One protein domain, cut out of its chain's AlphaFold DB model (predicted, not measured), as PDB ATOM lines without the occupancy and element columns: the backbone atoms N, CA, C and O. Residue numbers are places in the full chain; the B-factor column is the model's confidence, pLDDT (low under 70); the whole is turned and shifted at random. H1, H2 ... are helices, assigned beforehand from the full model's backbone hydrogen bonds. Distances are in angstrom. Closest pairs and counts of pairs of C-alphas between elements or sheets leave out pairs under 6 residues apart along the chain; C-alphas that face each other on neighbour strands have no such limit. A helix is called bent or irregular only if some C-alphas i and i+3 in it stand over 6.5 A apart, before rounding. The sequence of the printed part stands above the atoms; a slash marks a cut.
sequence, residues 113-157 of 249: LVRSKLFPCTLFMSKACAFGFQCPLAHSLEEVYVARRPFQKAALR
ATOM      1  N   LEU A 113     -27.436  -8.230  17.506       58.38
ATOM      2  CA  LEU A 113     -27.946  -9.372  16.739       58.38
ATOM      3  C   LEU A 113     -29.458  -9.565  16.920       58.38
ATOM      4  O   LEU A 113     -30.120  -9.968  15.968       58.38
ATOM      5  N   VAL A 114     -30.037  -9.227  18.078       57.00
ATOM      6  CA  VAL A 114     -31.500  -9.354  18.284       57.00
ATOM      7  C   VAL A 114     -32.294  -8.328  17.457       57.00
ATOM      8  O   VAL A 114     -33.477  -8.520  17.200       57.00
ATOM      9  N   ARG A 115     -31.640  -7.259  16.984       64.00
ATOM     10  CA  ARG A 115     -32.214  -6.275  16.044       64.00
ATOM     11  C   ARG A 115     -31.957  -6.597  14.573       64.00
ATOM     12  O   ARG A 115     -32.348  -5.825  13.701       64.00
ATOM     13  N   SER A 116     -31.275  -7.700  14.284       73.88
ATOM     14  CA  SER A 116     -31.033  -8.122  12.910       73.88
ATOM     15  C   SER A 116     -32.153  -9.055  12.457       73.88
ATOM     16  O   SER A 116     -32.548  -9.954  13.198       73.88
ATOM     17  N   LYS A 117     -32.654  -8.848  11.232       91.56
ATOM     18  CA  LYS A 117     -33.719  -9.630  10.574       91.56
ATOM     19  C   LYS A 117     -33.290 -11.077  10.252       91.56
ATOM     20  O   LYS A 117     -33.502 -11.576   9.157       91.56
ATOM     21  N   LEU A 118     -32.620 -11.759  11.179       91.81
ATOM     22  CA  LEU A 118     -32.106 -13.122  11.018       91.81
ATOM     23  C   LEU A 118     -33.181 -14.192  11.226       91.81
ATOM     24  O   LEU A 118     -32.999 -15.323  10.767       91.81
ATOM     25  N   PHE A 119     -34.275 -13.836  11.903       92.94
ATOM     26  CA  PHE A 119     -35.375 -14.732  12.243       92.94
ATOM     27  C   PHE A 119     -36.664 -14.301  11.532       92.94
ATOM     28  O   PHE A 119     -36.954 -13.102  11.502       92.94
ATOM     29  N   PRO A 120     -37.440 -15.245  10.971       94.38
ATOM     30  CA  PRO A 120     -38.718 -14.935  10.344       94.38
ATOM     31  C   PRO A 120     -39.750 -14.482  11.384       94.38
ATOM     32  O   PRO A 120     -39.820 -15.006  12.495       94.38
ATOM     33  N   CYS A 121     -40.569 -13.506  11.010       95.50
ATOM     34  CA  CYS A 121     -41.665 -12.995  11.816       95.50
ATOM     35  C   CYS A 121     -42.866 -13.939  11.725       95.50
ATOM     36  O   CYS A 121     -43.582 -13.948  10.722       95.50
ATOM     37  N   THR A 122     -43.126 -14.707  12.781       96.06
ATOM     38  CA  THR A 122     -44.283 -15.617  12.841       96.06
ATOM     39  C   THR A 122     -45.610 -14.867  12.721       96.06
ATOM     40  O   THR A 122     -46.515 -15.341  12.041       96.06
ATOM     41  N   LEU A 123     -45.694 -13.656  13.284       96.75
ATOM     42  CA  LEU A 123     -46.866 -12.785  13.149       96.75
ATOM     43  C   LEU A 123     -47.078 -12.310  11.707       96.75
ATOM     44  O   LEU A 123     -48.210 -12.128  11.282       96.75
ATOM     45  N   PHE A 124     -46.017 -12.099  10.925       96.56
ATOM     46  CA  PHE A 124     -46.173 -11.751   9.511       96.56
ATOM     47  C   PHE A 124     -46.636 -12.960   8.697       96.56
ATOM     48  O   PHE A 124     -47.509 -12.824   7.845       96.56
ATOM     49  N   MET A 125     -46.114 -14.151   9.006       93.62
ATOM     50  CA  MET A 125     -46.553 -15.399   8.372       93.62
ATOM     51  C   MET A 125     -48.038 -15.687   8.625       93.62
ATOM     52  O   MET A 125     -48.719 -16.184   7.732       93.62
ATOM     53  N   SER A 126     -48.561 -15.317   9.798       96.62
ATOM     54  CA  SER A 126     -49.995 -15.385  10.113       96.62
ATOM     55  C   SER A 126     -50.798 -14.152   9.675       96.62
ATOM     56  O   SER A 126     -51.980 -14.057   9.996       96.62
ATOM     57  N   LYS A 127     -50.191 -13.208   8.937       95.81
ATOM     58  CA  LYS A 127     -50.795 -11.931   8.500       95.81
ATOM     59  C   LYS A 127     -51.298 -11.030   9.644       95.81
ATOM     60  O   LYS A 127     -52.156 -10.182   9.427       95.81
ATOM     61  N   ALA A 128     -50.741 -11.178  10.843       97.38
ATOM     62  CA  ALA A 128     -51.097 -10.431  12.051       97.38
ATOM     63  C   ALA A 128     -50.039  -9.389  12.482       97.38
ATOM     64  O   ALA A 128     -50.197  -8.728  13.507       97.38
ATOM     65  N   CYS A 129     -48.928  -9.237  11.750       96.81
ATOM     66  CA  CYS A 129     -47.882  -8.282  12.125       96.81
ATOM     67  C   CYS A 129     -48.281  -6.832  11.809       96.81
ATOM     68  O   CYS A 129     -48.332  -6.439  10.646       96.81
ATOM     69  N   ALA A 130     -48.462  -6.015  12.849       97.44
ATOM     70  CA  ALA A 130     -48.761  -4.583  12.723       97.44
ATOM     71  C   ALA A 130     -47.521  -3.699  12.477       97.44
ATOM     72  O   ALA A 130     -47.645  -2.552  12.059       97.44
ATOM     73  N   PHE A 131     -46.312  -4.215  12.719       94.50
ATOM     74  CA  PHE A 131     -45.076  -3.420  12.678       94.50
ATOM     75  C   PHE A 131     -44.551  -3.147  11.258       94.50
ATOM     76  O   PHE A 131     -43.638  -2.337  11.085       94.50
ATOM     77  N   GLY A 132     -45.097  -3.821  10.238       91.44
ATOM     78  CA  GLY A 132     -44.705  -3.624   8.839       91.44
ATOM     79  C   GLY A 132     -43.185  -3.687   8.637       91.44
ATOM     80  O   GLY A 132     -42.515  -4.588   9.136       91.44
ATOM     81  N   PHE A 133     -42.617  -2.702   7.939       88.44
ATOM     82  CA  PHE A 133     -41.176  -2.641   7.661       88.44
ATOM     83  C   PHE A 133     -40.295  -2.383   8.892       88.44
ATOM     84  O   PHE A 133     -39.100  -2.687   8.845       88.44
ATOM     85  N   GLN A 134     -40.870  -1.857   9.980       92.06
ATOM     86  CA  GLN A 134     -40.168  -1.594  11.240       92.06
ATOM     87  C   GLN A 134     -40.100  -2.828  12.151       92.06
ATOM     88  O   GLN A 134     -39.523  -2.757  13.238       92.06
ATOM     89  N   CYS A 135     -40.665  -3.966  11.731       94.62
ATOM     90  CA  CYS A 135     -40.545  -5.202  12.490       94.62
ATOM     91  C   CYS A 135     -39.059  -5.592  12.645       94.62
ATOM     92  O   CYS A 135     -38.327  -5.622  11.649       94.62
ATOM     93  N   PRO A 136     -38.592  -5.919  13.867       93.31
ATOM     94  CA  PRO A 136     -37.225  -6.402  14.075       93.31
ATOM     95  C   PRO A 136     -36.997  -7.805  13.484       93.31
ATOM     96  O   PRO A 136     -35.854  -8.233  13.329       93.31
ATOM     97  N   LEU A 137     -38.076  -8.517  13.147       94.69
ATOM     98  CA  LEU A 137     -38.064  -9.834  12.522       94.69
ATOM     99  C   LEU A 137     -38.271  -9.716  11.002       94.69
ATOM    100  O   LEU A 137     -38.819  -8.733  10.507       94.69
ATOM    101  N   ALA A 138     -37.840 -10.727  10.252       96.06
ATOM    102  CA  ALA A 138     -37.930 -10.737   8.797       96.06
ATOM    103  C   ALA A 138     -39.339 -11.088   8.302       96.06
ATOM    104  O   ALA A 138     -39.918 -12.097   8.704       96.06
ATOM    105  N   HIS A 139     -39.869 -10.299   7.379       96.88
ATOM    106  CA  HIS A 139     -41.141 -10.545   6.694       96.88
ATOM    107  C   HIS A 139     -40.955 -11.317   5.382       96.88
ATOM    108  O   HIS A 139     -41.915 -11.771   4.772       96.88
ATOM    109  N   SER A 140     -39.722 -11.515   4.930       94.56
ATOM    110  CA  SER A 140     -39.443 -12.337   3.756       94.56
ATOM    111  C   SER A 140     -38.134 -13.097   3.909       94.56
ATOM    112  O   SER A 140     -37.265 -12.732   4.703       94.56
ATOM    113  N   LEU A 141     -37.974 -14.152   3.110       93.38
ATOM    114  CA  LEU A 141     -36.705 -14.873   3.021       93.38
ATOM    115  C   LEU A 141     -35.575 -13.984   2.481       93.38
ATOM    116  O   LEU A 141     -34.426 -14.169   2.874       93.38
ATOM    117  N   GLU A 142     -35.901 -12.991   1.650       94.19
ATOM    118  CA  GLU A 142     -34.930 -12.027   1.124       94.19
ATOM    119  C   GLU A 142     -34.320 -11.182   2.250       94.19
ATOM    120  O   GLU A 142     -33.102 -11.023   2.329       94.19
ATOM    121  N   GLU A 143     -35.138 -10.715   3.197       94.62
ATOM    122  CA  GLU A 143     -34.646  -9.971   4.362       94.62
ATOM    123  C   GLU A 143     -33.711 -10.816   5.238       94.62
ATOM    124  O   GLU A 143     -32.667 -10.324   5.680       94.62
ATOM    125  N   VAL A 144     -34.030 -12.103   5.429       94.00
ATOM    126  CA  VAL A 144     -33.154 -13.052   6.139       94.00
ATOM    127  C   VAL A 144     -31.835 -13.239   5.395       94.00
ATOM    128  O   VAL A 144     -30.762 -13.244   6.008       94.00
ATOM    129  N   TYR A 145     -31.892 -13.389   4.073       92.94
ATOM    130  CA  TYR A 145     -30.712 -13.578   3.238       92.94
ATOM    131  C   TYR A 145     -29.772 -12.365   3.306       92.94
ATOM    132  O   TYR A 145     -28.574 -12.519   3.579       92.94
ATOM    133  N   VAL A 146     -30.313 -11.154   3.149       92.25
ATOM    134  CA  VAL A 146     -29.547  -9.902   3.244       92.25
ATOM    135  C   VAL A 146     -28.947  -9.728   4.642       92.25
ATOM    136  O   VAL A 146     -27.758  -9.409   4.754       92.25
ATOM    137  N   ALA A 147     -29.706 -10.024   5.702       91.75
ATOM    138  CA  ALA A 147     -29.218  -9.959   7.080       91.75
ATOM    139  C   ALA A 147     -28.082 -10.963   7.366       91.75
ATOM    140  O   ALA A 147     -27.189 -10.671   8.164       91.75
ATOM    141  N   ARG A 148     -28.056 -12.125   6.695       92.06
ATOM    142  CA  ARG A 148     -27.001 -13.150   6.848       92.06
ATOM    143  C   ARG A 148     -25.712 -12.841   6.087       92.06
ATOM    144  O   ARG A 148     -24.656 -13.382   6.428       92.06
ATOM    145  N   ARG A 149     -25.763 -11.979   5.071       89.69
ATOM    146  CA  ARG A 149     -24.639 -11.695   4.160       89.69
ATOM    147  C   ARG A 149     -23.341 -11.253   4.867       89.69
ATOM    148  O   ARG A 149     -22.275 -11.736   4.477       89.69
ATOM    149  N   PRO A 150     -23.370 -10.393   5.907       86.12
ATOM    150  CA  PRO A 150     -22.165 -10.018   6.653       86.12
ATOM    151  C   PRO A 150     -21.523 -11.209   7.378       86.12
ATOM    152  O   PRO A 150     -20.300 -11.357   7.368       86.12
ATOM    153  N   PHE A 151     -22.341 -12.099   7.942       85.62
ATOM    154  CA  PHE A 151     -21.875 -13.274   8.679       85.62
ATOM    155  C   PHE A 151     -21.282 -14.335   7.754       85.62
ATOM    156  O   PHE A 151     -20.252 -14.922   8.076       85.62
ATOM    157  N   GLN A 152     -21.860 -14.528   6.567       85.50
ATOM    158  CA  GLN A 152     -21.294 -15.429   5.557       85.50
ATOM    159  C   GLN A 152     -19.903 -14.966   5.105       85.50
ATOM    160  O   GLN A 152     -18.981 -15.775   5.014       85.50
ATOM    161  N   LYS A 153     -19.715 -13.656   4.896       80.31
ATOM    162  CA  LYS A 153     -18.397 -13.091   4.564       80.31
ATOM    163  C   LYS A 153     -17.385 -13.283   5.697       80.31
ATOM    164  O   LYS A 153     -16.217 -13.532   5.416       80.31
ATOM    165  N   ALA A 154     -17.815 -13.181   6.954       80.81
ATOM    166  CA  ALA A 154     -16.953 -13.415   8.109       80.81
ATOM    167  C   ALA A 154     -16.587 -14.901   8.281       80.81
ATOM    168  O   ALA A 154     -15.438 -15.203   8.586       80.81
ATOM    169  N   ALA A 155     -17.523 -15.820   8.028       82.56
ATOM    170  CA  ALA A 155     -17.292 -17.265   8.102       82.56
ATOM    171  C   ALA A 155     -16.349 -17.772   6.999       82.56
ATOM    172  O   ALA A 155     -15.536 -18.662   7.235       82.56
ATOM    173  N   LEU A 156     -16.434 -17.183   5.802       81.00
ATOM    174  CA  LEU A 156     -15.573 -17.525   4.668       81.00
ATOM    175  C   LEU A 156     -14.180 -16.903   4.749       81.00
ATOM    176  O   LEU A 156     -13.312 -17.284   3.966       81.00
ATOM    177  N   ARG A 157     -13.932 -15.959   5.668       77.31
ATOM    178  CA  ARG A 157     -12.562 -15.521   5.929       77.31
ATOM    179  C   ARG A 157     -11.843 -16.706   6.563       77.31
ATOM    180  O   ARG A 157     -12.187 -17.052   7.694       77.31
TER     181      ARG A 157
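This is residues 113 to 157 of the 249 residues of the protein "Hypothetical protein" of Alexandrium monilatum (UniProt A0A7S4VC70). A small body of loops with the one-turn helix H1 near one end continues into the longer helix H2, whose last part sticks out as an arm, residues 149 to 157, of which 149 to 155 belong to H2. The printed part has 45 residues with two named helices, H1 then H2, and no named strand; the class is all helix, though under half of the residues, 19, are in named elements. It is only just loose, close to compact, with a radius of gyration of the C-alphas of 11.6 A, and spans 39 by 16 by 13 A.

H1 is residues 122 to 125, 5.0 A long, with C-alpha 122 at (-44.283, -15.617, 12.841). H2 is residues 141 to 155, 20.2 A long, and ends with C-alpha 155 at (-17.292, -17.265, 8.102). H2 is irregular: C-alphas 147 and 150 are 7.1 A apart.

H1 and H2 are apart, with no C-alpha of the one within 8 A of the other. H1 is too short for an O i to N i+4 pair; in H2, 9 of 11 are within hydrogen-bond range.

The C-alphas farthest apart, of Ala 128 and Arg 157, are 39.3 A apart. The printed part has no cut. The link from H1 to H2, 15 residues, is long. Residues 113 to 115 have pLDDT under 70.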